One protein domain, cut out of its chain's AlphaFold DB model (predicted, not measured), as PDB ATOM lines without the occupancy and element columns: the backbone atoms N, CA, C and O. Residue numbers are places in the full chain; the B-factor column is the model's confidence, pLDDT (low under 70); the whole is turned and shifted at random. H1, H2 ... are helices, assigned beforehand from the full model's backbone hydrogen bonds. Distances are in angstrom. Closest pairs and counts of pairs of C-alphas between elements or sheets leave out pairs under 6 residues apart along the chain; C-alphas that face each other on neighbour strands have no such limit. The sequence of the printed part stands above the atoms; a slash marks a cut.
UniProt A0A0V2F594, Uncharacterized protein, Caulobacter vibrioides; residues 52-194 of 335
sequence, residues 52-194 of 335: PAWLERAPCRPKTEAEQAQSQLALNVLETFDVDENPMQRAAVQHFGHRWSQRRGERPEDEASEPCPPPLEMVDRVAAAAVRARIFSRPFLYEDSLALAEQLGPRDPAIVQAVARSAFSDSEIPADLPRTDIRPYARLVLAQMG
ATOM      1  N   PRO A  52      40.794 -38.901  47.258       81.56
ATOM      2  CA  PRO A  52      40.439 -40.277  46.960       81.56
ATOM      3  C   PRO A  52      38.942 -40.441  46.654       81.56
ATOM      4  O   PRO A  52      38.115 -39.909  47.394       81.56
ATOM      5  N   ALA A  53      38.579 -41.256  45.659       80.94
ATOM      6  CA  ALA A  53      37.186 -41.428  45.220       80.94
ATOM      7  C   ALA A  53      36.244 -41.929  46.334       80.94
ATOM      8  O   ALA A  53      35.026 -41.760  46.283       80.94
ATOM      9  N   TRP A  54      36.789 -42.545  47.387       79.00
ATOM     10  CA  TRP A  54      36.015 -42.965  48.555       79.00
ATOM     11  C   TRP A  54      35.574 -41.812  49.473       79.00
ATOM     12  O   TRP A  54      34.694 -42.041  50.302       79.00
ATOM     13  N   LEU A  55      36.139 -40.606  49.336       74.94
ATOM     14  CA  LEU A  55      35.676 -39.398  50.031       74.94
ATOM     15  C   LEU A  55      34.407 -38.814  49.394       74.94
ATOM     16  O   LEU A  55      33.615 -38.186  50.087       74.94
ATOM     17  N   GLU A  56      34.177 -39.068  48.106       64.62
ATOM     18  CA  GLU A  56      33.113 -38.449  47.299       64.62
ATOM     19  C   GLU A  56      31.801 -39.260  47.298       64.62
ATOM     20  O   GLU A  56      31.011 -39.210  46.357       64.62
ATOM     21  N   ARG A  57      31.527 -40.047  48.348       59.59
ATOM     22  CA  ARG A  57      30.305 -40.868  48.427       59.59
ATOM     23  C   ARG A  57      29.092 -40.041  48.860       59.59
ATOM     24  O   ARG A  57      28.628 -40.166  49.988       59.59
ATOM     25  N   ALA A  58      28.561 -39.234  47.947       61.88
ATOM     26  CA  ALA A  58      27.213 -38.690  48.080       61.88
ATOM     27  C   ALA A  58      26.156 -39.765  47.727       61.88
ATOM     28  O   ALA A  58      26.466 -40.696  46.960       61.88
ATOM     29  N   PRO A  59      24.925 -39.668  48.269       69.38
ATOM     30  CA  PRO A  59      23.785 -40.414  47.742       69.38
ATOM     31  C   PRO A  59      23.641 -40.172  46.231       69.38
ATOM     32  O   PRO A  59      23.966 -39.099  45.731       69.38
ATOM     33  N   CYS A  60      23.189 -41.189  45.500       76.31
ATOM     34  CA  CYS A  60      22.987 -41.112  44.056       76.31
ATOM     35  C   CYS A  60      21.581 -41.581  43.694       76.31
ATOM     36  O   CYS A  60      20.989 -42.397  44.409       76.31
ATOM     37  N   ARG A  61      21.065 -41.081  42.570       84.94
ATOM     38  CA  ARG A  61      19.762 -41.487  42.040       84.94
ATOM     39  C   ARG A  61      19.900 -42.537  40.938       84.94
ATOM     40  O   ARG A  61      20.933 -42.591  40.265       84.94
ATOM     41  N   PRO A  62      18.872 -43.357  40.679       85.31
ATOM     42  CA  PRO A  62      18.836 -44.176  39.474       85.31
ATOM     43  C   PRO A  62      18.998 -43.325  38.202       85.31
ATOM     44  O   PRO A  62      18.530 -42.185  38.127       85.31
ATOM     45  N   LYS A  63      19.654 -43.890  37.183       85.00
ATOM     46  CA  LYS A  63      19.759 -43.258  35.861       85.00
ATOM     47  C   LYS A  63      18.405 -43.233  35.162       85.00
ATOM     48  O   LYS A  63      17.729 -44.261  35.116       85.00
ATOM     49  N   THR A  64      18.082 -42.109  34.532       88.31
ATOM     50  CA  THR A  64      16.975 -41.994  33.573       88.31
ATOM     51  C   THR A  64      17.256 -42.817  32.312       88.31
ATOM     52  O   THR A  64      18.408 -43.140  32.013       88.31
ATOM     53  N   GLU A  65      16.219 -43.128  31.530       91.19
ATOM     54  CA  GLU A  65      16.370 -43.849  30.255       91.19
ATOM     55  C   GLU A  65      17.333 -43.132  29.293       91.19
ATOM     56  O   GLU A  65      18.175 -43.772  28.664       91.19
ATOM     57  N   ALA A  66      17.283 -41.797  29.239       89.94
ATOM     58  CA  ALA A  66      18.187 -40.995  28.416       89.94
ATOM     59  C   ALA A  66      19.658 -41.124  28.858       89.94
ATOM     60  O   ALA A  66      20.552 -41.277  28.025       89.94
ATOM     61  N   GLU A  67      19.931 -41.121  30.165       89.19
ATOM     62  CA  GLU A  67      21.288 -41.292  30.708       89.19
ATOM     63  C   GLU A  67      21.823 -42.718  30.512       89.19
ATOM     64  O   GLU A  67      23.028 -42.922  30.294       89.19
ATOM     65  N   GLN A  68      20.939 -43.717  30.580       91.69
ATOM     66  CA  GLN A  68      21.263 -45.104  30.248       91.69
ATOM     67  C   GLN A  68      21.607 -45.230  28.760       91.69
ATOM     68  O   GLN A  68      22.673 -45.755  28.432       91.69
ATOM     69  N   ALA A  69      20.782 -44.665  27.873       93.25
ATOM     70  CA  ALA A  69      21.030 -44.636  26.434       93.25
ATOM     71  C   ALA A  69      22.347 -43.922  26.091       93.25
ATOM     72  O   ALA A  69      23.130 -44.425  25.285       93.25
ATOM     73  N   GLN A  70      22.656 -42.802  26.756       92.38
ATOM     74  CA  GLN A  70      23.930 -42.099  26.585       92.38
ATOM     75  C   GLN A  70      25.125 -42.958  27.023       92.38
ATOM     76  O   GLN A  70      26.151 -42.988  26.345       92.38
ATOM     77  N   SER A  71      24.995 -43.688  28.135       93.44
ATOM     78  CA  SER A  71      26.041 -44.607  28.606       93.44
ATOM     79  C   SER A  71      26.249 -45.766  27.629       93.44
ATOM     80  O   SER A  71      27.389 -46.108  27.326       93.44
ATOM     81  N   GLN A  72      25.170 -46.320  27.074       96.00
ATOM     82  CA  GLN A  72      25.263 -47.366  26.059       96.00
ATOM     83  C   GLN A  72      25.896 -46.848  24.762       96.00
ATOM     84  O   GLN A  72      26.737 -47.528  24.183       96.00
ATOM     85  N   LEU A  73      25.552 -45.633  24.325       95.94
ATOM     86  CA  LEU A  73      26.165 -45.008  23.154       95.94
ATOM     87  C   LEU A  73      27.673 -44.800  23.353       95.94
ATOM     88  O   LEU A  73      28.454 -45.155  22.474       95.94
ATOM     89  N   ALA A  74      28.090 -44.275  24.508       95.00
ATOM     90  CA  ALA A  74      29.505 -44.099  24.830       95.00
ATOM     91  C   ALA A  74      30.262 -45.439  24.840       95.00
ATOM     92  O   ALA A  74      31.368 -45.528  24.305       95.00
ATOM     93  N   LEU A  75      29.656 -46.501  25.383       96.00
ATOM     94  CA  LEU A  75      30.228 -47.845  25.323       96.00
ATOM     95  C   LEU A  75      30.359 -48.338  23.875       96.00
ATOM     96  O   LEU A  75      31.438 -48.770  23.486       96.00
ATOM     97  N   ASN A  76      29.312 -48.203  23.057       96.56
ATOM     98  CA  ASN A  76      29.345 -48.613  21.649       96.56
ATOM     99  C   ASN A  76      30.458 -47.890  20.871       96.56
ATOM    100  O   ASN A  76      31.115 -48.492  20.023       96.56
ATOM    101  N   VAL A  77      30.701 -46.610  21.171       95.56
ATOM    102  CA  VAL A  77      31.813 -45.840  20.600       95.56
ATOM    103  C   VAL A  77      33.162 -46.461  20.975       95.56
ATOM    104  O   VAL A  77      33.962 -46.727  20.079       95.56
ATOM    105  N   LEU A  78      33.411 -46.755  22.258       94.25
ATOM    106  CA  LEU A  78      34.641 -47.447  22.680       94.25
ATOM    107  C   LEU A  78      34.760 -48.842  22.064       94.25
ATOM    108  O   LEU A  78      35.863 -49.314  21.803       94.25
ATOM    109  N   GLU A  79      33.633 -49.517  21.838       94.88
ATOM    110  CA  GLU A  79      33.638 -50.855  21.268       94.88
ATOM    111  C   GLU A  79      33.948 -50.868  19.767       94.88
ATOM    112  O   GLU A  79      34.523 -51.854  19.297       94.88
ATOM    113  N   THR A  80      33.589 -49.796  19.058       94.25
ATOM    114  CA  THR A  80      33.691 -49.661  17.597       94.25
ATOM    115  C   THR A  80      35.033 -49.088  17.147       94.25
ATOM    116  O   THR A  80      35.560 -49.518  16.125       94.25
ATOM    117  N   PHE A  81      35.581 -48.107  17.871       88.31
ATOM    118  CA  PHE A  81      36.807 -47.416  17.466       88.31
ATOM    119  C   PHE A  81      38.036 -47.979  18.187       88.31
ATOM    120  O   PHE A  81      38.160 -47.871  19.406       88.31
ATOM    121  N   ASP A  82      38.969 -48.534  17.412       79.88
ATOM    122  CA  ASP A  82      40.222 -49.152  17.865       79.88
ATOM    123  C   ASP A  82      41.459 -48.243  17.722       79.88
ATOM    124  O   ASP A  82      42.555 -48.609  18.153       79.88
ATOM    125  N   VAL A  83      41.288 -47.059  17.127       71.25
ATOM    126  CA  VAL A  83      42.370 -46.111  16.843       71.25
ATOM    127  C   VAL A  83      42.453 -45.031  17.919       71.25
ATOM    128  O   VAL A  83      41.440 -44.438  18.294       71.25
ATOM    129  N   ASP A  84      43.675 -44.747  18.370       65.19
ATOM    130  CA  ASP A  84      43.985 -43.568  19.175       65.19
ATOM    131  C   ASP A  84      43.629 -42.293  18.378       65.19
ATOM    132  O   ASP A  84      43.964 -42.190  17.201       65.19
ATOM    133  N   GLU A  85      42.978 -41.323  19.037       68.25
ATOM    134  CA  GLU A  85      42.681 -39.951  18.550       68.25
ATOM    135  C   GLU A  85      41.345 -39.699  17.824       68.25
ATOM    136  O   GLU A  85      41.151 -38.639  17.228       68.25
ATOM    137  N   ASN A  86      40.348 -40.579  17.950       84.94
ATOM    138  CA  ASN A  86      38.991 -40.229  17.514       84.94
ATOM    139  C   ASN A  86      38.306 -39.274  18.529       84.94
ATOM    140  O   ASN A  86      38.182 -39.635  19.705       84.94
ATOM    141  N   PRO A  87      37.784 -38.097  18.118       89.69
ATOM    142  CA  PRO A  87      37.040 -37.196  19.007       89.69
ATOM    143  C   PRO A  87      35.868 -37.868  19.737       89.69
ATOM    144  O   PRO A  87      35.619 -37.578  20.905       89.69
ATOM    145  N   MET A  88      35.185 -38.810  19.080       92.25
ATOM    146  CA  MET A  88      34.103 -39.595  19.681       92.25
ATOM    147  C   MET A  88      34.629 -40.502  20.794       92.25
ATOM    148  O   MET A  88      34.028 -40.581  21.862       92.25
ATOM    149  N   GLN A  89      35.776 -41.150  20.575       91.94
ATOM    150  CA  GLN A  89      36.424 -41.984  21.586       91.94
ATOM    151  C   GLN A  89      36.842 -41.139  22.795       91.94
ATOM    152  O   GLN A  89      36.563 -41.529  23.927       91.94
ATOM    153  N   ARG A  90      37.418 -39.945  22.579       90.56
ATOM    154  CA  ARG A  90      37.723 -39.005  23.670       90.56
ATOM    155  C   ARG A  90      36.464 -38.616  24.451       90.56
ATOM    156  O   ARG A  90      36.488 -38.655  25.677       90.56
ATOM    157  N   ALA A  91      35.365 -38.302  23.765       91.50
ATOM    158  CA  ALA A  91      34.093 -37.985  24.417       91.50
ATOM    159  C   ALA A  91      33.551 -39.168  25.242       91.50
ATOM    160  O   ALA A  91      33.036 -38.970  26.341       91.50
ATOM    161  N   ALA A  92      33.711 -40.404  24.758       93.44
ATOM    162  CA  ALA A  92      33.334 -41.599  25.507       93.44
ATOM    163  C   ALA A  92      34.224 -41.825  26.745       93.44
ATOM    164  O   ALA A  92      33.705 -42.133  27.817       93.44
ATOM    165  N   VAL A  93      35.541 -41.606  26.634       92.88
ATOM    166  CA  VAL A  93      36.471 -41.625  27.779       92.88
ATOM    167  C   VAL A  93      36.061 -40.581  28.819       92.88
ATOM    168  O   VAL A  93      35.948 -40.912  29.994       92.88
ATOM    169  N   GLN A  94      35.763 -39.349  28.400       91.06
ATOM    170  CA  GLN A  94      35.308 -38.276  29.293       91.06
ATOM    171  C   GLN A  94      33.980 -38.603  29.982       91.06
ATOM    172  O   GLN A  94      33.835 -38.364  31.183       91.06
ATOM    173  N   HIS A  95      33.023 -39.178  29.243       91.38
ATOM    174  CA  HIS A  95      31.721 -39.587  29.779       91.38
ATOM    175  C   HIS A  95      31.870 -40.568  30.941       91.38
ATOM    176  O   HIS A  95      31.172 -40.439  31.944       91.38
ATOM    177  N   PHE A  96      32.787 -41.527  30.828       91.19
ATOM    178  CA  PHE A  96      33.027 -42.517  31.875       91.19
ATOM    179  C   PHE A  96      34.042 -42.071  32.935       91.19
ATOM    180  O   PHE A  96      33.937 -42.518  34.070       91.19
ATOM    181  N   GLY A  97      34.977 -41.173  32.611       87.94
ATOM    182  CA  GLY A  97      35.988 -40.680  33.549       87.94
ATOM    183  C   GLY A  97      35.475 -39.631  34.541       87.94
ATOM    184  O   GLY A  97      35.806 -39.705  35.721       87.94
ATOM    185  N   HIS A  98      34.650 -38.671  34.099       78.50
ATOM    186  CA  HIS A  98      34.260 -37.520  34.938       78.50
ATOM    187  C   HIS A  98      32.864 -37.618  35.554       78.50
ATOM    188  O   HIS A  98      32.650 -37.122  36.659       78.50
ATOM    189  N   ARG A  99      31.895 -38.257  34.883       60.81
ATOM    190  CA  ARG A  99      30.506 -38.295  35.387       60.81
ATOM    191  C   ARG A  99      30.298 -39.226  36.582       60.81
ATOM    192  O   ARG A  99      29.245 -39.175  37.201       60.81
ATOM    193  N   TRP A 100      31.240 -40.117  36.888       61.94
ATOM    194  CA  TRP A 100      31.087 -41.056  38.011       61.94
ATOM    195  C   TRP A 100      31.715 -40.534  39.316       61.94
ATOM    196  O   TRP A 100      31.333 -40.996  40.398       61.94
ATOM    197  N   SER A 101      32.655 -39.585  39.213       49.25
ATOM    198  CA  SER A 101      33.387 -38.979  40.337       49.25
ATOM    199  C   SER A 101      32.702 -37.732  40.891       49.25
ATOM    200  O   SER A 101      32.615 -37.560  42.100       49.25
ATOM    201  N   GLN A 102      32.125 -36.882  40.042       50.91
ATOM    202  CA  GLN A 102      31.505 -35.640  40.503       50.91
ATOM    203  C   GLN A 102      30.111 -35.900  41.070       50.91
ATOM    204  O   GLN A 102      29.122 -35.728  40.375       50.91
ATOM    205  N   ARG A 103      30.019 -36.338  42.329       53.00
ATOM    206  CA  ARG A 103      28.733 -36.535  43.010       53.00
ATOM    207  C   ARG A 103      28.386 -35.313  43.847       53.00
ATOM    208  O   ARG A 103      29.098 -34.979  44.792       53.00
ATOM    209  N   ARG A 104      27.271 -34.664  43.528       48.97
ATOM    210  CA  ARG A 104      26.607 -33.684  44.394       48.97
ATOM    211  C   ARG A 104      25.139 -34.076  44.510       48.97
ATOM    212  O   ARG A 104      24.591 -34.642  43.572       48.97
ATOM    213  N   GLY A 105      24.558 -33.841  45.680       44.44
ATOM    214  CA  GLY A 105      23.193 -34.235  46.016       44.44
ATOM    215  C   GLY A 105      23.053 -34.498  47.512       44.44
ATOM    216  O   GLY A 105      23.839 -35.256  48.081       44.44
ATOM    217  N   GLU A 106      22.086 -33.850  48.162       49.44
ATOM    218  CA  GLU A 106      21.798 -34.063  49.587       49.44
ATOM    219  C   GLU A 106      20.886 -35.277  49.797       49.44
ATOM    220  O   GLU A 106      20.991 -35.952  50.827       49.44
ATOM    221  N   ARG A 107      20.025 -35.598  48.816       53.59
ATOM    222  CA  ARG A 107      19.090 -36.730  48.879       53.59
ATOM    223  C   ARG A 107      18.945 -37.470  47.543       53.59
ATOM    224  O   ARG A 107      18.937 -36.827  46.497       53.59
ATOM    225  N   PRO A 108      18.769 -38.805  47.540       53.47
ATOM    226  CA  PRO A 108      18.567 -39.597  46.317       53.47
ATOM    227  C   PRO A 108      17.390 -39.132  45.445       53.47
ATOM    228  O   PRO A 108      17.398 -39.358  44.241       53.47
ATOM    229  N   GLU A 109      16.376 -38.518  46.052       56.34
ATOM    230  CA  GLU A 109      15.191 -37.985  45.375       56.34
ATOM    231  C   GLU A 109      15.364 -36.596  44.736       56.34
ATOM    232  O   GLU A 109      14.499 -36.189  43.962       56.34
ATOM    233  N   ASP A 110      16.453 -35.871  45.010       60.06
ATOM    234  CA  ASP A 110      16.675 -34.560  44.396       60.06
ATOM    235  C   ASP A 110      17.058 -34.726  42.918       60.06
ATOM    236  O   ASP A 110      17.990 -35.457  42.584       60.06
ATOM    237  N   GLU A 111      16.405 -34.001  42.003       56.97
ATOM    238  CA  GLU A 111      16.810 -33.966  40.584       56.97
ATOM    239  C   GLU A 111      18.252 -33.456  40.400       56.97
ATOM    240  O   GLU A 111      18.912 -33.792  39.416       56.97
ATOM    241  N   ALA A 112      18.752 -32.690  41.376       58.47
ATOM    242  CA  ALA A 112      20.135 -32.228  41.463       58.47
ATOM    243  C   ALA A 112      21.132 -33.328  41.871       58.47
ATOM    244  O   ALA A 112      22.339 -33.102  41.785       58.47
ATOM    245  N   SER A 113      20.655 -34.497  42.317       64.88
ATOM    246  CA  SER A 113      21.509 -35.638  42.629       64.88
ATOM    247  C   SER A 113      22.031 -36.294  41.363       64.88
ATOM    248  O   SER A 113      21.295 -36.581  40.417       64.88
ATOM    249  N   GLU A 114      23.327 -36.569  41.362       73.12
ATOM    250  CA  GLU A 114      24.001 -37.206  40.236       73.12
ATOM    251  C   GLU A 114      23.588 -38.687  40.107       73.12
ATOM    252  O   GLU A 114      23.304 -39.368  41.109       73.12
ATOM    253  N   PRO A 115      23.519 -39.220  38.874       78.56
ATOM    254  CA  PRO A 115      23.138 -40.601  38.652       78.56
ATOM    255  C   PRO A 115      24.165 -41.563  39.251       78.56
ATOM    256  O   PRO A 115      25.376 -41.344  39.193       78.56
ATOM    257  N   CYS A 116      23.687 -42.693  39.765       80.81
ATOM    258  CA  CYS A 116      24.561 -43.757  40.231       80.81
ATOM    259  C   CYS A 116      25.492 -44.245  39.105       80.81
ATOM    260  O   CYS A 116      25.109 -44.219  37.925       80.81
ATOM    261  N   PRO A 117      26.700 -44.739  39.446       81.06
ATOM    262  CA  PRO A 117      27.570 -45.396  38.480       81.06
ATOM    263  C   PRO A 117      26.824 -46.503  37.724       81.06
ATOM    264  O   PRO A 117      25.871 -47.080  38.260       81.06
ATOM    265  N   PRO A 118      27.227 -46.826  36.483       85.75
ATOM    266  CA  PRO A 118      26.651 -47.957  35.777       85.75
ATOM    267  C   PRO A 118      26.761 -49.265  36.572       85.75
ATOM    268  O   PRO A 118      27.661 -49.408  37.405       85.75
ATOM    269  N   PRO A 119      25.902 -50.249  36.262       88.94
ATOM    270  CA  PRO A 119      26.061 -51.607  36.766       88.94
ATOM    271  C   PRO A 119      27.465 -52.148  36.480       88.94
ATOM    272  O   PRO A 119      28.053 -51.827  35.445       88.94
ATOM    273  N   LEU A 120      27.976 -53.006  37.371       90.50
ATOM    274  CA  LEU A 120      29.330 -53.567  37.270       90.50
ATOM    275  C   LEU A 120      29.607 -54.206  35.902       90.50
ATOM    276  O   LEU A 120      30.669 -53.968  35.343       90.50
ATOM    277  N   GLU A 121      28.625 -54.897  35.322       94.38
ATOM    278  CA  GLU A 121      28.728 -55.494  33.984       94.38
ATOM    279  C   GLU A 121      29.077 -54.464  32.896       94.38
ATOM    280  O   GLU A 121      29.929 -54.708  32.040       94.38
ATOM    281  N   MET A 122      28.462 -53.275  32.935       94.31
ATOM    282  CA  MET A 122      28.799 -52.204  31.998       94.31
ATOM    283  C   MET A 122      30.216 -51.692  32.255       94.31
ATOM    284  O   MET A 122      30.941 -51.436  31.300       94.31
ATOM    285  N   VAL A 123      30.636 -51.569  33.517       93.50
ATOM    286  CA  VAL A 123      32.003 -51.145  33.860       93.50
ATOM    287  C   VAL A 123      33.039 -52.147  33.339       93.50
ATOM    288  O   VAL A 123      34.049 -51.735  32.771       93.50
ATOM    289  N   ASP A 124      32.770 -53.448  33.456       95.75
ATOM    290  CA  ASP A 124      33.645 -54.510  32.947       95.75
ATOM    291  C   ASP A 124      33.759 -54.449  31.416       95.75
ATOM    292  O   ASP A 124      34.859 -54.527  30.861       95.75
ATOM    293  N   ARG A 125      32.640 -54.206  30.720       97.12
ATOM    294  CA  ARG A 125      32.636 -53.984  29.265       97.12
ATOM    295  C   ARG A 125      33.397 -52.725  28.861       97.12
ATOM    296  O   ARG A 125      34.157 -52.772  27.897       97.12
ATOM    297  N   VAL A 126      33.240 -51.621  29.597       96.50
ATOM    298  CA  VAL A 126      34.002 -50.384  29.356       96.50
ATOM    299  C   VAL A 126      35.497 -50.636  29.540       96.50
ATOM    300  O   VAL A 126      36.277 -50.192  28.702       96.50
ATOM    301  N   ALA A 127      35.908 -51.383  30.571       96.88
ATOM    302  CA  ALA A 127      37.312 -51.734  30.777       96.88
ATOM    303  C   ALA A 127      37.880 -52.530  29.597       96.88
ATOM    304  O   ALA A 127      38.888 -52.128  29.010       96.88
ATOM    305  N   ALA A 128      37.194 -53.600  29.186       96.94
ATOM    306  CA  ALA A 128      37.610 -54.414  28.048       96.94
ATOM    307  C   ALA A 128      37.661 -53.607  26.737       96.94
ATOM    308  O   ALA A 128      38.610 -53.734  25.958       96.94
ATOM    309  N   ALA A 129      36.664 -52.749  26.495       96.12
ATOM    310  CA  ALA A 129      36.617 -51.887  25.319       96.12
ATOM    311  C   ALA A 129      37.754 -50.852  25.327       96.12
ATOM    312  O   ALA A 129      38.439 -50.707  24.321       96.12
ATOM    313  N   ALA A 130      38.019 -50.194  26.457       95.50
ATOM    314  CA  ALA A 130      39.085 -49.201  26.588       95.50
ATOM    315  C   ALA A 130      40.491 -49.806  26.407       95.50
ATOM    316  O   ALA A 130      41.357 -49.184  25.789       95.50
ATOM    317  N   VAL A 131      40.719 -51.031  26.895       95.62
ATOM    318  CA  VAL A 131      41.973 -51.768  26.665       95.62
ATOM    319  C   VAL A 131      42.127 -52.127  25.187       95.62
ATOM    320  O   VAL A 131      43.174 -51.848  24.601       95.62
ATOM    321  N   ARG A 132      41.077 -52.671  24.552       94.12
ATOM    322  CA  ARG A 132      41.074 -52.982  23.111       94.12
ATOM    323  C   ARG A 132      41.318 -51.739  22.254       94.12
ATOM    324  O   ARG A 132      42.090 -51.798  21.304       94.12
ATOM    325  N   ALA A 133      40.709 -50.623  22.639       92.38
ATOM    326  CA  ALA A 133      40.858 -49.309  22.029       92.38
ATOM    327  C   ALA A 133      42.218 -48.640  22.305       92.38
ATOM    328  O   ALA A 133      42.426 -47.490  21.929       92.38
ATOM    329  N   ARG A 134      43.143 -49.338  22.983       93.44
ATOM    330  CA  ARG A 134      44.517 -48.898  23.272       93.44
ATOM    331  C   ARG A 134      44.637 -47.613  24.094       93.44
ATOM    332  O   ARG A 134      45.746 -47.100  24.227       93.44
ATOM    333  N   ILE A 135      43.576 -47.187  24.785       92.81
ATOM    334  CA  ILE A 135      43.583 -46.002  25.667       92.81
ATOM    335  C   ILE A 135      44.739 -46.056  26.681       92.81
ATOM    336  O   ILE A 135      45.407 -45.058  26.944       92.81
ATOM    337  N   PHE A 136      45.026 -47.250  27.206       94.94
ATOM    338  CA  PHE A 136      46.068 -47.495  28.209       94.94
ATOM    339  C   PHE A 136      47.429 -47.908  27.621       94.94
ATOM    340  O   PHE A 136      48.351 -48.257  28.359       94.94
ATOM    341  N   SER A 137      47.588 -47.872  26.295       92.19
ATOM    342  CA  SER A 137      48.856 -48.209  25.624       92.19
ATOM    343  C   SER A 137      49.790 -47.007  25.474       92.19
ATOM    344  O   SER A 137      50.968 -47.179  25.164       92.19
ATOM    345  N   ARG A 138      49.292 -45.791  25.720       88.38
ATOM    346  CA  ARG A 138      50.078 -44.558  25.620       88.38
ATOM    347  C   ARG A 138      51.259 -44.552  26.606       88.38
ATOM    348  O   ARG A 138      51.184 -45.202  27.662       88.38
ATOM    349  N   PRO A 139      52.344 -43.805  26.307       88.75
ATOM    350  CA  PRO A 139      53.487 -43.680  27.215       88.75
ATOM    351  C   PRO A 139      53.086 -43.168  28.604       88.75
ATOM    352  O   PRO A 139      53.596 -43.660  29.610       88.75
ATOM    353  N   PHE A 140      52.124 -42.245  28.648       88.56
ATOM    354  CA  PHE A 140      51.508 -41.705  29.855       88.56
ATOM    355  C   PHE A 140      50.016 -41.430  29.630       88.56
ATOM    356  O   PHE A 140      49.559 -41.283  28.494       88.56
ATOM    357  N   LEU A 141      49.259 -41.380  30.725       91.69
ATOM    358  CA  LEU A 141      47.841 -41.047  30.738       91.69
ATOM    359  C   LEU A 141      47.647 -39.546  30.938       91.69
ATOM    360  O   LEU A 141      48.260 -38.941  31.817       91.69
ATOM    361  N   TYR A 142      46.748 -38.976  30.141       88.75
ATOM    362  CA  TYR A 142      46.201 -37.643  30.377       88.75
ATOM    363  C   TYR A 142      45.081 -37.703  31.418       88.75
ATOM    364  O   TYR A 142      44.611 -38.783  31.782       88.75
ATOM    365  N   GLU A 143      44.627 -36.534  31.860       88.12
ATOM    366  CA  GLU A 143      43.623 -36.369  32.910       88.12
ATOM    367  C   GLU A 143      42.350 -37.196  32.665       88.12
ATOM    368  O   GLU A 143      41.949 -37.958  33.541       88.12
ATOM    369  N   ASP A 144      41.786 -37.146  31.453       90.00
ATOM    370  CA  ASP A 144      40.595 -37.921  31.072       90.00
ATOM    371  C   ASP A 144      40.814 -39.442  31.175       90.00
ATOM    372  O   ASP A 144      39.972 -40.179  31.691       90.00
ATOM    373  N   SER A 145      41.955 -39.932  30.681       92.81
ATOM    374  CA  SER A 145      42.274 -41.366  30.682       92.81
ATOM    375  C   SER A 145      42.620 -41.872  32.079       92.81
ATOM    376  O   SER A 145      42.356 -43.029  32.400       92.81
ATOM    377  N   LEU A 146      43.194 -41.010  32.915       93.31
ATOM    378  CA  LEU A 146      43.489 -41.319  34.304       93.31
ATOM    379  C   LEU A 146      42.225 -41.306  35.169       93.31
ATOM    380  O   LEU A 146      42.054 -42.202  35.991       93.31
ATOM    381  N   ALA A 147      41.312 -40.361  34.930       91.38
ATOM    382  CA  ALA A 147      39.988 -40.360  35.542       91.38
ATOM    383  C   ALA A 147      39.204 -41.620  35.147       91.38
ATOM    384  O   ALA A 147      38.634 -42.288  36.004       91.38
ATOM    385  N   LEU A 148      39.259 -42.025  33.871       93.88
ATOM    386  CA  LEU A 148      38.714 -43.313  33.446       93.88
ATOM    387  C   LEU A 148      39.380 -44.483  34.191       93.88
ATOM    388  O   LEU A 148      38.681 -45.359  34.687       93.88
ATOM    389  N   ALA A 149      40.709 -44.502  34.316       95.56
ATOM    390  CA  ALA A 149      41.413 -45.561  35.042       95.56
ATOM    391  C   ALA A 149      40.999 -45.652  36.524       95.56
ATOM    392  O   ALA A 149      40.848 -46.758  37.039       95.56
ATOM    393  N   GLU A 150      40.775 -44.519  37.197       93.38
ATOM    394  CA  GLU A 150      40.259 -44.472  38.573       93.38
ATOM    395  C   GLU A 150      38.893 -45.148  38.693       93.38
ATOM    396  O   GLU A 150      38.659 -45.936  39.607       93.38
ATOM    397  N   GLN A 151      38.012 -44.896  37.725       91.19
ATOM    398  CA  GLN A 151      36.677 -45.481  37.685       91.19
ATOM    399  C   GLN A 151      36.678 -46.981  37.363       91.19
ATOM    400  O   GLN A 151      35.886 -47.754  37.912       91.19
ATOM    401  N   LEU A 152      37.567 -47.411  36.469       94.00
ATOM    402  CA  LEU A 152      37.686 -48.813  36.074       94.00
ATOM    403  C   LEU A 152      38.451 -49.654  37.097       94.00
ATOM    404  O   LEU A 152      38.212 -50.859  37.182       94.00
ATOM    405  N   GLY A 153      39.337 -49.054  37.890       93.19
ATOM    406  CA  GLY A 153      40.146 -49.773  38.869       93.19
ATOM    407  C   GLY A 153      41.031 -50.861  38.231       93.19
ATOM    408  O   GLY A 153      41.377 -50.779  37.049       93.19
ATOM    409  N   PRO A 154      41.404 -51.910  38.985       95.75
ATOM    410  CA  PRO A 154      42.379 -52.912  38.549       95.75
ATOM    411  C   PRO A 154      41.776 -54.059  37.721       95.75
ATOM    412  O   PRO A 154      42.279 -55.178  37.747       95.75
ATOM    413  N   ARG A 155      40.687 -53.806  36.985       94.69
ATOM    414  CA  ARG A 155      39.973 -54.829  36.195       94.69
ATOM    415  C   ARG A 155      40.826 -55.483  35.111       94.69
ATOM    416  O   ARG A 155      40.557 -56.617  34.731       94.69
ATOM    417  N   ASP A 156      41.833 -54.769  34.619       96.56
ATOM    418  CA  ASP A 156      42.782 -55.272  33.633       96.56
ATOM    419  C   ASP A 156      44.212 -54.819  33.993       96.56
ATOM    420  O   ASP A 156      44.419 -53.639  34.319       96.56
ATOM    421  N   PRO A 157      45.224 -55.711  33.924       96.12
ATOM    422  CA  PRO A 157      46.615 -55.362  34.209       96.12
ATOM    423  C   PRO A 157      47.155 -54.188  33.381       96.12
ATOM    424  O   PRO A 157      48.004 -53.441  33.869       96.12
ATOM    425  N   ALA A 158      46.676 -53.988  32.150       96.88
ATOM    426  CA  ALA A 158      47.086 -52.876  31.298       96.88
ATOM    427  C   ALA A 158      46.714 -51.515  31.907       96.88
ATOM    428  O   ALA A 158      47.488 -50.564  31.778       96.88
ATOM    429  N   ILE A 159      45.583 -51.430  32.617       97.69
ATOM    430  CA  ILE A 159      45.135 -50.210  33.304       97.69
ATOM    431  C   ILE A 159      46.106 -49.886  34.443       97.69
ATOM    432  O   ILE A 159      46.652 -48.782  34.495       97.69
ATOM    433  N   VAL A 160      46.388 -50.872  35.302       97.69
ATOM    434  CA  VAL A 160      47.319 -50.730  36.435       97.69
ATOM    435  C   VAL A 160      48.703 -50.305  35.944       97.69
ATOM    436  O   VAL A 160      49.294 -49.359  36.464       97.69
ATOM    437  N   GLN A 161      49.207 -50.959  34.894       97.50
ATOM    438  CA  GLN A 161      50.503 -50.631  34.307       97.50
ATOM    439  C   GLN A 161      50.530 -49.219  33.717       97.50
ATOM    440  O   GLN A 161      51.516 -48.507  33.893       97.50
ATOM    441  N   ALA A 162      49.473 -48.778  33.036       97.25
ATOM    442  CA  ALA A 162      49.413 -47.433  32.467       97.25
ATOM    443  C   ALA A 162      49.369 -46.337  33.538       97.25
ATOM    444  O   ALA A 162      50.059 -45.317  33.422       97.25
ATOM    445  N   VAL A 163      48.616 -46.573  34.613       97.94
ATOM    446  CA  VAL A 163      48.585 -45.676  35.773       97.94
ATOM    447  C   VAL A 163      49.961 -45.633  36.429       97.94
ATOM    448  O   VAL A 163      50.478 -44.545  36.667       97.94
ATOM    449  N   ALA A 164      50.605 -46.781  36.647       97.62
ATOM    450  CA  ALA A 164      51.929 -46.837  37.258       97.62
ATOM    451  C   ALA A 164      53.019 -46.163  36.411       97.62
ATOM    452  O   ALA A 164      53.836 -45.416  36.956       97.62
ATOM    453  N   ARG A 165      53.001 -46.351  35.082       96.88
ATOM    454  CA  ARG A 165      53.889 -45.625  34.157       96.88
ATOM    455  C   ARG A 165      53.724 -44.116  34.293       96.88
ATOM    456  O   ARG A 165      54.718 -43.401  34.339       96.88
ATOM    457  N   SER A 166      52.485 -43.644  34.417       96.88
ATOM    458  CA  SER A 166      52.195 -42.220  34.607       96.88
ATOM    459  C   SER A 166      52.658 -41.745  35.989       96.88
ATOM    460  O   SER A 166      53.415 -40.788  36.085       96.88
ATOM    461  N   ALA A 167      52.305 -42.459  37.061       97.06
ATOM    462  CA  ALA A 167      52.639 -42.139  38.454       97.06
ATOM    463  C   ALA A 167      54.148 -42.020  38.718       97.06
ATOM    464  O   ALA A 167      54.596 -41.213  39.543       97.06
ATOM    465  N   PHE A 168      54.935 -42.831  38.016       96.75
ATOM    466  CA  PHE A 168      56.381 -42.913  38.161       96.75
ATOM    467  C   PHE A 168      57.132 -42.498  36.892       96.75
ATOM    468  O   PHE A 168      58.271 -42.919  36.685       96.75
ATOM    469  N   SER A 169      56.518 -41.657  36.061       95.06
ATOM    470  CA  SER A 169      57.215 -41.011  34.953       95.06
ATOM    471  C   SER A 169      58.317 -40.096  35.488       95.06
ATOM    472  O   SER A 169      58.092 -39.289  36.398       95.06
ATOM    473  N   ASP A 170      59.506 -40.199  34.897       91.31
ATOM    474  CA  ASP A 170      60.632 -39.317  35.219       91.31
ATOM    475  C   ASP A 170      60.401 -37.895  34.681       91.31
ATOM    476  O   ASP A 170      60.915 -36.924  35.234       91.31
ATOM    477  N   SER A 171      59.570 -37.754  33.646       89.88
ATOM    478  CA  SER A 171      59.174 -36.467  33.071       89.88
ATOM    479  C   SER A 171      57.879 -35.942  33.691       89.88
ATOM    480  O   SER A 171      56.965 -36.721  33.966       89.88
ATOM    481  N   GLU A 172      57.809 -34.619  33.874       88.50
ATOM    482  CA  GLU A 172      56.569 -33.893  34.178       88.50
ATOM    483  C   GLU A 172      55.531 -34.191  33.088       88.50
ATOM    484  O   GLU A 172      55.851 -34.138  31.898       88.50
ATOM    485  N   ILE A 173      54.306 -34.529  33.495       86.69
ATOM    486  CA  ILE A 173      53.205 -34.781  32.566       86.69
ATOM    487  C   ILE A 173      52.188 -33.657  32.765       86.69
ATOM    488  O   ILE A 173      51.577 -33.598  33.836       86.69
ATOM    489  N   PRO A 174      51.992 -32.771  31.774       81.81
ATOM    490  CA  PRO A 174      51.059 -31.664  31.913       81.81
ATOM    491  C   PRO A 174      49.622 -32.184  32.052       81.81
ATOM    492  O   PRO A 174      49.215 -33.087  31.316       81.81
ATOM    493  N   ALA A 175      48.854 -31.607  32.974       76.19
ATOM    494  CA  ALA A 175      47.400 -31.749  32.989       76.19
ATOM    495  C   ALA A 175      46.740 -30.779  31.991       76.19
ATOM    496  O   ALA A 175      47.416 -29.963  31.356       76.19
ATOM    497  N   ASP A 176      45.410 -30.840  31.871       67.81
ATOM    498  CA  ASP A 176      44.660 -29.946  30.977       67.81
ATOM    499  C   ASP A 176      44.639 -28.490  31.490       67.81
ATOM    500  O   ASP A 176      44.413 -27.547  30.727       67.81
ATOM    501  N   LEU A 177      44.923 -28.284  32.781       58.88
ATOM    502  CA  LEU A 177      45.162 -26.961  33.350       58.88
ATOM    503  C   LEU A 177      46.614 -26.515  33.103       58.88
ATOM    504  O   LEU A 177      47.547 -27.297  33.295       58.88
ATOM    505  N   PRO A 178      46.849 -25.245  32.720       54.84
ATOM    506  CA  PRO A 178      48.201 -24.752  32.509       54.84
ATOM    507  C   PRO A 178      49.054 -24.915  33.770       54.84
ATOM    508  O   PRO A 178      48.673 -24.433  34.835       54.84
ATOM    509  N   ARG A 179      50.251 -25.496  33.605       59.94
ATOM    510  CA  ARG A 179      51.274 -25.630  34.656       59.94
ATOM    511  C   ARG A 179      50.849 -26.516  35.830       59.94
ATOM    512  O   ARG A 179      51.100 -26.144  36.969       59.94
ATOM    513  N   THR A 180      50.232 -27.666  35.580       73.56
ATOM    514  CA  THR A 180      50.030 -28.693  36.613       73.56
ATOM    515  C   THR A 180      50.565 -30.041  36.151       73.56
ATOM    516  O   THR A 180      50.450 -30.407  34.984       73.56
ATOM    517  N   ASP A 181      51.172 -30.773  37.080       88.25
ATOM    518  CA  ASP A 181      51.708 -32.114  36.858       88.25
ATOM    519  C   ASP A 181      50.668 -33.160  37.282       88.25
ATOM    520  O   ASP A 181      50.190 -33.123  38.417       88.25
ATOM    521  N   ILE A 182      50.302 -34.097  36.402       91.25
ATOM    522  CA  ILE A 182      49.281 -35.120  36.696       91.25
ATOM    523  C   ILE A 182      49.829 -36.286  37.536       91.25
ATOM    524  O   ILE A 182      49.062 -37.098  38.062       91.25
ATOM    525  N   ARG A 183      51.155 -36.403  37.688       94.75
ATOM    526  CA  ARG A 183      51.795 -37.531  38.388       94.75
ATOM    527  C   ARG A 183      51.305 -37.743  39.829       94.75
ATOM    528  O   ARG A 183      51.089 -38.906  40.183       94.75
ATOM    529  N   PRO A 184      51.071 -36.709  40.664       94.19
ATOM    530  CA  PRO A 184      50.473 -36.898  41.984       94.19
ATOM    531  C   PRO A 184      49.085 -37.541  41.925       94.19
ATOM    532  O   PRO A 184      48.805 -38.457  42.696       94.19
ATOM    533  N   TYR A 185      48.242 -37.138  40.967       92.81
ATOM    534  CA  TYR A 185      46.942 -37.779  40.771       92.81
ATOM    535  C   TYR A 185      47.111 -39.233  40.327       92.81
ATOM    536  O   TYR A 185      46.450 -40.115  40.862       92.81
ATOM    537  N   ALA A 186      48.063 -39.524  39.435       96.19
ATOM    538  CA  ALA A 186      48.320 -40.900  39.020       96.19
ATOM    539  C   ALA A 186      48.776 -41.790  40.188       96.19
ATOM    540  O   ALA A 186      48.382 -42.953  40.265       96.19
ATOM    541  N   ARG A 187      49.551 -41.246  41.135       97.62
ATOM    542  CA  ARG A 187      49.934 -41.944  42.375       97.62
ATOM    543  C   ARG A 187      48.738 -42.206  43.276       97.62
ATOM    544  O   ARG A 187      48.599 -43.317  43.775       97.62
ATOM    545  N   LEU A 188      47.866 -41.216  43.439       95.88
ATOM    546  CA  LEU A 188      46.618 -41.376  44.173       95.88
ATOM    547  C   LEU A 188      45.748 -42.482  43.552       95.88
ATOM    548  O   LEU A 188      45.292 -43.367  44.272       95.88
ATOM    549  N   VAL A 189      45.552 -42.469  42.230       95.81
ATOM    550  CA  VAL A 189      44.778 -43.501  41.521       95.81
ATOM    551  C   VAL A 189      45.412 -44.877  41.702       95.81
ATOM    552  O   VAL A 189      44.715 -45.820  42.066       95.81
ATOM    553  N   LEU A 190      46.732 -44.995  41.532       97.75
ATOM    554  CA  LEU A 190      47.445 -46.256  41.746       97.75
ATOM    555  C   LEU A 190      47.259 -46.777  43.176       97.75
ATOM    556  O   LEU A 190      47.012 -47.960  43.377       97.75
ATOM    557  N   ALA A 191      47.344 -45.892  44.168       97.31
ATOM    558  CA  ALA A 191      47.168 -46.247  45.569       97.31
ATOM    559  C   ALA A 191      45.732 -46.705  45.891       97.31
ATOM    560  O   ALA A 191      45.534 -47.578  46.734       97.31
ATOM    561  N   GLN A 192      44.727 -46.171  45.189       94.69
ATOM    562  CA  GLN A 192      43.332 -46.600  45.319       94.69
ATOM    563  C   GLN A 192      43.047 -47.979  44.712       94.69
ATOM    564  O   GLN A 192      42.051 -48.597  45.088       94.69
ATOM    565  N   MET A 193      43.891 -48.472  43.801       94.88
ATOM    566  CA  MET A 193      43.675 -49.769  43.150       94.88
ATOM    567  C   MET A 193      43.831 -50.956  44.103       94.88
ATOM    568  O   MET A 193      43.215 -51.986  43.855       94.88
ATOM    569  N   GLY A 194      44.559 -50.786  45.209       91.69
ATOM    570  CA  GLY A 194      44.689 -51.799  46.254       91.69
ATOM    571  C   GLY A 194      46.127 -52.232  46.518       91.69
ATOM    572  O   GLY A 194      47.069 -51.855  45.821       91.69
TER     573      GLY A 194
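AT A GLANCE: This is residues 52 to 194 of the 335 residues of an uncharacterized protein of Caulobacter vibrioides (UniProt A0A0V2F594). H4 is in the middle of a helical body: H5 and H6 pack on it as a three-helix, up-and-down bundle, while H2 crosses it on the side away from H6. H3 packs near the last residue of H4, and H1 packs on both H2 and H3 with its later residues, its first residues pointing away from the bundle. The printed part has 143 residues, with six named helices in the order H1 to H6 and no named strand; the class is all helix, with 72 residues in the named helices. The whole is compact, with a radius of gyration of the C-alphas of 15.1 A and spans of 47 by 33 by 30 A.

HOW THE PARTS SIT: H1, residues 65 to 80, touches H2, residues 87 to 98, with residues 71 to 78 alone; the closest C-alphas, of Ala 74 and Ala 92, are 4.6 A apart, at a steep tilt of 54 degrees, opposite ways. H1 touches H3, residues 120 to 132, with residues 75 to 79 alone; the closest C-alphas, of Glu 79 and Ala 129, are 5.1 A apart, at a shallow tilt of 28 degrees, the same way. H2 and H3 are near each other. The hub is H4, residues 143 to 152, which touches four helices. H2 touches it with residues 93 to 98 alone, the closest C-alphas, of Gly 97 and Leu 148, being 3.8 A apart. H3 touches it with residues 123 to 127 alone, the closest C-alphas, of Ala 127 and Leu 152, being 6.1 A apart. H4 and H5, residues 157 to 167, form a helical hairpin, with the closest C-alphas, of Ala 149 and Ile 159, 6.2 A apart. H5 and H6, residues 183 to 192, form another, with the closest C-alphas, of Ala 167 and Ala 186, 4.5 A apart. H4 and H6 touch at a shallow tilt of 4 degrees, the same way, with the closest C-alphas, of Glu 150 and Val 189, 5.5 A apart. H1 is apart from H4, H5 and H6. In each of the six helices every O i to N i+4 pair is within hydrogen-bond range.

IN THESE COORDINATES: H1 begins at C-alpha 65 (16.370, -43.849, 30.255) and is 22.2 A long; H2 is 16.2 A and H3 18.4 A. H4 begins at C-alpha 143 (43.623, -36.369, 32.910) and is 14.1 A long. H5 is 15.1 A, and H6, 14.2 A, ends at C-alpha 192 (43.332, -46.600, 45.319).

THE WHOLE: The two C-alphas farthest apart, of Glu 109 and Asp 170, are 46.6 A apart. The printed part has no cut. The links from H2 to H3 and from H5 to H6 are long, with 21 and 15 residues. The mean pLDDT of the printed part is 85.4; residues 56 to 59, 84 to 85, 99 to 113 and 176 to 179 are under 70.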